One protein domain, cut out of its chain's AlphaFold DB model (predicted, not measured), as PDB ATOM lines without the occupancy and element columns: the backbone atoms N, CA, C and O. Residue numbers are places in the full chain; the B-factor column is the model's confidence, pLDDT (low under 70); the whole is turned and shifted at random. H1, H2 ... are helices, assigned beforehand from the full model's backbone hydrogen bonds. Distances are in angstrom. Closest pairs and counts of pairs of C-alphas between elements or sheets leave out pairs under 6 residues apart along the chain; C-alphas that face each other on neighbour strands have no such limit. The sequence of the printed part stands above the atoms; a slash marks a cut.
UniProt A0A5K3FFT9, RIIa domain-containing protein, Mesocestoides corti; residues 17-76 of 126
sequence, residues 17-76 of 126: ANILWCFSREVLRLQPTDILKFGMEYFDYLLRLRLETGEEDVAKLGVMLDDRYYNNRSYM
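AT A GLANCE: This is residues 17 to 76 of the 126 residues of the protein "RIIa domain-containing protein" of Mesocestoides corti (UniProt A0A5K3FFT9). What shape do these atoms make? They make a flat, loose, open frame of three helices: H2 and H3 stand at a wide angle to each other, joined by the link of residues 54 to 57, and H1 lies across the opening between residues 35 to 42 of H2 and residues 58 to 63 of H3. Residues 67 to 76, of which 67 to 70 belong to H3, stick out at one end as a tail, and residues 51 to 56, of which 51 to 53 belong to H2, stick out at the corner. What is it built of, and how large is it? The printed part has 60 residues with three named helices in the order H1, H2, H3 and no named strand, and its class is all helix. It is loose, with a radius of gyration of the C-alphas of 14.5 A, and spans 48 by 26 by 14 A.

HOW THE PARTS SIT: How does the first helix stand to the second? H1, residues 17 to 30, only just touches H2, residues 35 to 53, with 3 pairs of C-alphas within 8 A, the closest being those of Val 27 and Ile 35, 7.1 A apart. H1 touches H2 with residues 23 to 27 alone, and H2 touches H1 with residues 35 to 42 alone; the two helices run opposite ways at a steep tilt of 61 degrees. What does H1 meet near its first residue? Residues 18 to 19 of H1 touch residues 58 to 63 of H3, which is residues 58 to 70, with 6 pairs of C-alphas within 8 A; the closest are those of Asn 18 and Gly 62, 5.6 A apart. H1 and H3 run opposite ways at a steep tilt of 59 degrees. Do H2 and H3 meet? They are apart, but only just, with their closest C-alphas 8.3 A from each other. How well do the helix backbones hold to the O i to N i+4 pattern? In H1 and H2 every such pair is within hydrogen-bond range, and in H3 8 of 9 are.

IN THESE COORDINATES: Where does H1 run? It begins at Ala 17, with its C-alpha at (26.368, 33.398, 12.212), and ends at Leu 30, 20.2 A away from C-alpha to C-alpha. Where does H2 run? From Ile 35, C-alpha at (20.169, 50.292, 10.318), to Thr 53, C-alpha at (45.774, 45.093, 14.148), it covers 26.4 A in 19 residues and is the longest helix by residues. Where does H3 run? It goes from Val 58 to Tyr 70, 18.5 A from first to last C-alpha, and ends with C-alpha 70 at (31.273, 20.268, 17.704).

THE WHOLE: How far does the whole reach? The two C-alphas farthest apart are those of Thr 33 and Met 76, 48.3 A. Without the stretches that stand free, the body of 44 residues spans 33 by 21 by 12 A, with a radius of gyration of 11.1 A. Are there cuts or long links? The printed part has no cut from residue 17 to residue 76, and the links H1 to H2 and H2 to H3 are both tight, each with 4 residues between the helices. Where is the model's confidence low? The mean pLDDT of the printed part is 83.6, and 13 residues are under 70, namely residues 55 to 56 and residues 66 to 76. The mean pLDDT is 94 for H1, 93 for H2 and 72 for H3.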
ATOM      1  N   ALA A  17      27.347  33.244  11.138       87.94
ATOM      2  CA  ALA A  17      26.368  33.398  12.212       87.94
ATOM      3  C   ALA A  17      26.874  34.326  13.332       87.94
ATOM      4  O   ALA A  17      26.108  35.134  13.849       87.94
ATOM      5  N   ASN A  18      28.169  34.266  13.650       89.25
ATOM      6  CA  ASN A  18      28.776  35.069  14.712       89.25
ATOM      7  C   ASN A  18      28.872  36.543  14.325       89.25
ATOM      8  O   ASN A  18      28.512  37.408  15.120       89.25
ATOM      9  N   ILE A  19      29.267  36.831  13.080       91.69
ATOM     10  CA  ILE A  19      29.251  38.197  12.543       91.69
ATOM     11  C   ILE A  19      27.835  38.783  12.626       91.69
ATOM     12  O   ILE A  19      27.650  39.901  13.107       91.69
ATOM     13  N   LEU A  20      26.829  38.014  12.195       93.62
ATOM     14  CA  LEU A  20      25.439  38.461  12.199       93.62
ATOM     15  C   LEU A  20      24.906  38.680  13.620       93.62
ATOM     16  O   LEU A  20      24.197  39.655  13.868       93.62
ATOM     17  N   TRP A  21      25.254  37.800  14.558       90.56
ATOM     18  CA  TRP A  21      24.869  37.926  15.960       90.56
ATOM     19  C   TRP A  21      25.475  39.175  16.607       90.56
ATOM     20  O   TRP A  21      24.749  39.949  17.234       90.56
ATOM     21  N   CYS A  22      26.774  39.417  16.406       92.88
ATOM     22  CA  CYS A  22      27.456  40.612  16.902       92.88
ATOM     23  C   CYS A  22      26.823  41.889  16.344       92.88
ATOM     24  O   CYS A  22      26.464  42.775  17.117       92.88
ATOM     25  N   PHE A  23      26.602  41.948  15.028       95.25
ATOM     26  CA  PHE A  23      25.930  43.081  14.397       95.25
ATOM     27  C   PHE A  23      24.531  43.313  14.981       95.25
ATOM     28  O   PHE A  23      24.209  44.417  15.416       95.25
ATOM     29  N   SER A  24      23.718  42.257  15.065       96.44
ATOM     30  CA  SER A  24      22.355  42.339  15.606       96.44
ATOM     31  C   SER A  24      22.346  42.854  17.046       96.44
ATOM     32  O   SER A  24      21.497  43.658  17.423       96.44
ATOM     33  N   ARG A  25      23.318  42.433  17.861       95.75
ATOM     34  CA  ARG A  25      23.468  42.897  19.241       95.75
ATOM     35  C   ARG A  25      23.832  44.379  19.319       95.75
ATOM     36  O   ARG A  25      23.299  45.071  20.182       95.75
ATOM     37  N   GLU A  26      24.688  44.873  18.430       96.25
ATOM     38  CA  GLU A  26      25.021  46.302  18.363       96.25
ATOM     39  C   GLU A  26      23.834  47.156  17.899       96.25
ATOM     40  O   GLU A  26      23.574  48.210  18.479       96.25
ATOM     41  N   VAL A  27      23.033  46.661  16.950       97.62
ATOM     42  CA  VAL A  27      21.774  47.317  16.556       97.62
ATOM     43  C   VAL A  27      20.824  47.430  17.749       97.62
ATOM     44  O   VAL A  27      20.282  48.501  18.008       97.62
ATOM     45  N   LEU A  28      20.653  46.352  18.521       97.19
ATOM     46  CA  LEU A  28      19.775  46.359  19.695       97.19
ATOM     47  C   LEU A  28      20.266  47.289  20.813       97.19
ATOM     48  O   LEU A  28      19.443  47.802  21.571       97.19
ATOM     49  N   ARG A  29      21.582  47.505  20.919       97.19
ATOM     50  CA  ARG A  29      22.199  48.404  21.905       97.19
ATOM     51  C   ARG A  29      22.022  49.869  21.543       97.19
ATOM     52  O   ARG A  29      21.627  50.657  22.394       97.19
ATOM     53  N   LEU A  30      22.360  50.222  20.307       97.19
ATOM     54  CA  LEU A  30      22.427  51.615  19.873       97.19
ATOM     55  C   LEU A  30      21.098  52.128  19.319       97.19
ATOM     56  O   LEU A  30      20.935  53.338  19.213       97.19
ATOM     57  N   GLN A  31      20.163  51.229  18.986       97.56
ATOM     58  CA  GLN A  31      18.854  51.554  18.407       97.56
ATOM     59  C   GLN A  31      18.955  52.627  17.301       97.56
ATOM     60  O   GLN A  31      18.300  53.669  17.384       97.56
ATOM     61  N   PRO A  32      19.816  52.425  16.282       97.44
ATOM     62  CA  PRO A  32      20.028  53.425  15.249       97.44
ATOM     63  C   PRO A  32      18.769  53.599  14.394       97.44
ATOM     64  O   PRO A  32      18.095  52.631  14.046       97.44
ATOM     65  N   THR A  33      18.487  54.837  13.993       97.12
ATOM     66  CA  THR A  33      17.342  55.160  13.130       97.12
ATOM     67  C   THR A  33      17.503  54.596  11.714       97.12
ATOM     68  O   THR A  33      16.517  54.205  11.096       97.12
ATOM     69  N   ASP A  34      18.742  54.538  11.210       97.38
ATOM     70  CA  ASP A  34      19.096  53.942   9.916       97.38
ATOM     71  C   ASP A  34      20.042  52.752  10.119       97.38
ATOM     72  O   ASP A  34      21.256  52.896  10.297       97.38
ATOM     73  N   ILE A  35      19.459  51.554  10.092       96.38
ATOM     74  CA  ILE A  35      20.169  50.292  10.318       96.38
ATOM     75  C   ILE A  35      21.115  49.965   9.157       96.38
ATOM     76  O   ILE A  35      22.167  49.367   9.378       96.38
ATOM     77  N   LEU A  36      20.772  50.344   7.922       97.00
ATOM     78  CA  LEU A  36      21.579  50.005   6.748       97.00
ATOM     79  C   LEU A  36      22.863  50.826   6.731       97.00
ATOM     80  O   LEU A  36      23.946  50.267   6.555       97.00
ATOM     81  N   LYS A  37      22.751  52.135   6.986       97.62
ATOM     82  CA  LYS A  37      23.920  53.003   7.129       97.62
ATOM     83  C   LYS A  37      24.812  52.558   8.283       97.62
ATOM     84  O   LYS A  37      26.018  52.418   8.095       97.62
ATOM     85  N   PHE A  38      24.207  52.250   9.429       97.94
ATOM     86  CA  PHE A  38      24.926  51.707  10.577       97.94
ATOM     87  C   PHE A  38      25.659  50.397  10.240       97.94
ATOM     88  O   PHE A  38      26.814  50.222  10.613       97.94
ATOM     89  N   GLY A  39      25.022  49.494   9.489       96.94
ATOM     90  CA  GLY A  39      25.634  48.242   9.046       96.94
ATOM     91  C   GLY A  39      26.849  48.440   8.147       96.94
ATOM     92  O   GLY A  39      27.866  47.783   8.361       96.94
ATOM     93  N   MET A  40      26.778  49.363   7.183       97.19
ATOM     94  CA  MET A  40      27.923  49.689   6.325       97.19
ATOM     95  C   MET A  40      29.107  50.197   7.153       97.19
ATOM     96  O   MET A  40      30.204  49.656   7.051       97.19
ATOM     97  N   GLU A  41      28.866  51.171   8.033       97.12
ATOM     98  CA  GLU A  41      29.905  51.743   8.896       97.12
ATOM     99  C   GLU A  41      30.491  50.698   9.861       97.12
ATOM    100  O   GLU A  41      31.706  50.650  10.066       97.12
ATOM    101  N   TYR A  42      29.651  49.819  10.414       95.50
ATOM    102  CA  TYR A  42      30.067  48.744  11.312       95.50
ATOM    103  C   TYR A  42      30.976  47.721  10.621       95.50
ATOM    104  O   TYR A  42      32.033  47.371  11.150       95.50
ATOM    105  N   PHE A  43      30.595  47.238   9.435       94.69
ATOM    106  CA  PHE A  43      31.410  46.260   8.714       94.69
ATOM    107  C   PHE A  43      32.692  46.874   8.146       94.69
ATOM    108  O   PHE A  43      33.730  46.213   8.179       94.69
ATOM    109  N   ASP A  44      32.661  48.138   7.717       95.56
ATOM    110  CA  ASP A  44      33.868  48.878   7.331       95.56
ATOM    111  C   ASP A  44      34.833  49.025   8.510       95.56
ATOM    112  O   ASP A  44      36.040  48.811   8.364       95.56
ATOM    113  N   TYR A  45      34.312  49.342   9.697       92.88
ATOM    114  CA  TYR A  45      35.100  49.405  10.925       92.88
ATOM    115  C   TYR A  45      35.748  48.055  11.259       92.88
ATOM    116  O   TYR A  45      36.956  47.999  11.495       92.88
ATOM    117  N   LEU A  46      34.986  46.955  11.208       91.00
ATOM    118  CA  LEU A  46      35.526  45.609  11.431       91.00
ATOM    119  C   LEU A  46      36.609  45.235  10.408       91.00
ATOM    120  O   LEU A  46      37.595  44.587  10.765       91.00
ATOM    121  N   LEU A  47      36.446  45.641   9.146       91.69
ATOM    122  CA  LEU A  47      37.433  45.390   8.101       91.69
ATOM    123  C   LEU A  47      38.736  46.154   8.371       91.69
ATOM    124  O   LEU A  47      39.813  45.568   8.271       91.69
ATOM    125  N   ARG A  48      38.646  47.436   8.750       92.06
ATOM    126  CA  ARG A  48      39.815  48.261   9.095       92.06
ATOM    127  C   ARG A  48      40.561  47.705  10.293       92.06
ATOM    128  O   ARG A  48      41.763  47.496  10.188       92.06
ATOM    129  N   LEU A  49      39.845  47.365  11.368       88.94
ATOM    130  CA  LEU A  49      40.449  46.736  12.542       88.94
ATOM    131  C   LEU A  49      41.262  45.503  12.156       88.94
ATOM    132  O   LEU A  49      42.419  45.389  12.553       88.94
ATOM    133  N   ARG A  50      40.691  44.617  11.331       88.81
ATOM    134  CA  ARG A  50      41.373  43.401  10.871       88.81
ATOM    135  C   ARG A  50      42.657  43.709  10.096       88.81
ATOM    136  O   ARG A  50      43.638  42.989  10.247       88.81
ATOM    137  N   LEU A  51      42.641  44.736   9.248       89.44
ATOM    138  CA  LEU A  51      43.803  45.127   8.445       89.44
ATOM    139  C   LEU A  51      44.888  45.817   9.282       89.44
ATOM    140  O   LEU A  51      46.068  45.628   9.005       89.44
ATOM    141  N   GLU A  52      44.494  46.601  10.284       89.06
ATOM    142  CA  GLU A  52      45.402  47.414  11.098       89.06
ATOM    143  C   GLU A  52      46.048  46.625  12.239       89.06
ATOM    144  O   GLU A  52      47.256  46.713  12.441       89.06
ATOM    145  N   THR A  53      45.261  45.850  12.989       83.19
ATOM    146  CA  THR A  53      45.774  45.093  14.148       83.19
ATOM    147  C   THR A  53      46.339  43.734  13.762       83.19
ATOM    148  O   THR A  53      47.167  43.194  14.486       83.19
ATOM    149  N   GLY A  54      45.895  43.148  12.645       73.44
ATOM    150  CA  GLY A  54      46.223  41.763  12.288       73.44
ATOM    151  C   GLY A  54      45.677  40.718  13.274       73.44
ATOM    152  O   GLY A  54      45.849  39.520  13.047       73.44
ATOM    153  N   GLU A  55      45.005  41.160  14.341       64.56
ATOM    154  CA  GLU A  55      44.414  40.331  15.379       64.56
ATOM    155  C   GLU A  55      43.002  39.870  14.992       64.56
ATOM    156  O   GLU A  55      42.357  40.371  14.066       64.56
ATOM    157  N   GLU A  56      42.584  38.792  15.645       62.28
ATOM    158  CA  GLU A  56      41.708  37.760  15.107       62.28
ATOM    159  C   GLU A  56      40.334  38.279  14.657       62.28
ATOM    160  O   GLU A  56      39.536  38.822  15.416       62.28
ATOM    161  N   ASP A  57      40.039  38.041  13.379       79.44
ATOM    162  CA  ASP A  57      38.726  38.236  12.775       79.44
ATOM    163  C   ASP A  57      37.612  37.647  13.663       79.44
ATOM    164  O   ASP A  57      37.641  36.457  13.972       79.44
ATOM    165  N   VAL A  58      36.597  38.448  14.014       79.12
ATOM    166  CA  VAL A  58      35.428  38.022  14.813       79.12
ATOM    167  C   VAL A  58      34.786  36.750  14.245       79.12
ATOM    168  O   VAL A  58      34.325  35.894  15.000       79.12
ATOM    169  N   ALA A  59      34.807  36.581  12.917       81.06
ATOM    170  CA  ALA A  59      34.362  35.351  12.274       81.06
ATOM    171  C   ALA A  59      35.222  34.148  12.683       81.06
ATOM    172  O   ALA A  59      34.679  33.118  13.066       81.06
ATOM    173  N   LYS A  60      36.554  34.283  12.648       82.69
ATOM    174  CA  LYS A  60      37.507  33.231  13.038       82.69
ATOM    175  C   LYS A  60      37.424  32.921  14.529       82.69
ATOM    176  O   LYS A  60      37.369  31.751  14.886       82.69
ATOM    177  N   LEU A  61      37.343  33.946  15.377       81.00
ATOM    178  CA  LEU A  61      37.152  33.796  16.823       81.00
ATOM    179  C   LEU A  61      35.882  33.013  17.146       81.00
ATOM    180  O   LEU A  61      35.897  32.066  17.931       81.00
ATOM    181  N   GLY A  62      34.781  33.396  16.503       78.38
ATOM    182  CA  GLY A  62      33.514  32.708  16.653       78.38
ATOM    183  C   GLY A  62      33.584  31.259  16.164       78.38
ATOM    184  O   GLY A  62      33.103  30.368  16.853       78.38
ATOM    185  N   VAL A  63      34.250  31.000  15.032       78.94
ATOM    186  CA  VAL A  63      34.487  29.631  14.532       78.94
ATOM    187  C   VAL A  63      35.277  28.804  15.531       78.94
ATOM    188  O   VAL A  63      34.863  27.697  15.837       78.94
ATOM    189  N   MET A  64      36.363  29.336  16.093       77.75
ATOM    190  CA  MET A  64      37.138  28.635  17.122       77.75
ATOM    191  C   MET A  64      36.286  28.296  18.352       77.75
ATOM    192  O   MET A  64      36.499  27.275  19.007       77.75
ATOM    193  N   LEU A  65      35.315  29.148  18.686       71.94
ATOM    194  CA  LEU A  65      34.405  28.928  19.804       71.94
ATOM    195  C   LEU A  65      33.335  27.874  19.480       71.94
ATOM    196  O   LEU A  65      33.103  26.991  20.304       71.94
ATOM    197  N   ASP A  66      32.762  27.914  18.279       69.94
ATOM    198  CA  ASP A  66      31.798  26.925  17.784       69.94
ATOM    199  C   ASP A  66      32.446  25.550  17.539       69.94
ATOM    200  O   ASP A  66      31.839  24.511  17.812       69.94
ATOM    201  N   ASP A  67      33.706  25.517  17.098       67.19
ATOM    202  CA  ASP A  67      34.487  24.293  16.916       67.19
ATOM    203  C   ASP A  67      34.721  23.577  18.248       67.19
ATOM    204  O   ASP A  67      34.675  22.352  18.282       67.19
ATOM    205  N   ARG A  68      34.876  24.291  19.374       59.06
ATOM    206  CA  ARG A  68      34.916  23.642  20.702       59.06
ATOM    207  C   ARG A  68      33.624  22.884  21.020       59.06
ATOM    208  O   ARG A  68      33.662  21.907  21.761       59.06
ATOM    209  N   TYR A  69      32.493  23.309  20.460       54.72
ATOM    210  CA  TYR A  69      31.189  22.703  20.721       54.72
ATOM    211  C   TYR A  69      30.908  21.467  19.847       54.72
ATOM    212  O   TYR A  69      30.204  20.559  20.287       54.72
ATOM    213  N   TYR A  70      31.475  21.393  18.635       54.56
ATOM    214  CA  TYR A  70      31.273  20.268  17.704       54.56
ATOM    215  C   TYR A  70      32.489  19.338  17.559       54.56
ATOM    216  O   TYR A  70      32.316  18.131  17.418       54.56
ATOM    217  N   ASN A  71      33.704  19.878  17.649       57.22
ATOM    218  CA  ASN A  71      34.991  19.185  17.570       57.22
ATOM    219  C   ASN A  71      35.758  19.368  18.886       57.22
ATOM    220  O   ASN A  71      36.861  19.919  18.921       57.22
ATOM    221  N   ASN A  72      35.168  18.927  19.997       53.59
ATOM    222  CA  ASN A  72      35.844  18.926  21.289       53.59
ATOM    223  C   ASN A  72      37.135  18.084  21.175       53.59
ATOM    224  O   ASN A  72      37.101  16.854  21.236       53.59
ATOM    225  N   ARG A  73      38.297  18.736  21.014       51.72
ATOM    226  CA  ARG A  73      39.623  18.080  21.031       51.72
ATOM    227  C   ARG A  73      39.924  17.407  22.372       51.72
ATOM    228  O   ARG A  73      40.934  16.723  22.468       51.72
ATOM    229  N   SER A  74      39.029  17.508  23.360       53.75
ATOM    230  CA  SER A  74      39.046  16.658  24.554       53.75
ATOM    231  C   SER A  74      39.083  15.161  24.226       53.75
ATOM    232  O   SER A  74      39.518  14.387  25.065       53.75
ATOM    233  N   TYR A  75      38.640  14.749  23.031       51.31
ATOM    234  CA  TYR A  75      38.704  13.355  22.570       51.31
ATOM    235  C   TYR A  75      39.815  13.079  21.545       51.31
ATOM    236  O   TYR A  75      39.995  11.935  21.149       51.31
ATOM    237  N   MET A  76      40.553  14.103  21.106       50.34
ATOM    238  CA  MET A  76      41.642  14.004  20.125       50.34
ATOM    239  C   MET A  76      42.947  14.502  20.748       50.34
ATOM    240  O   MET A  76      43.612  15.392  20.215       50.34
TER     241      MET A  76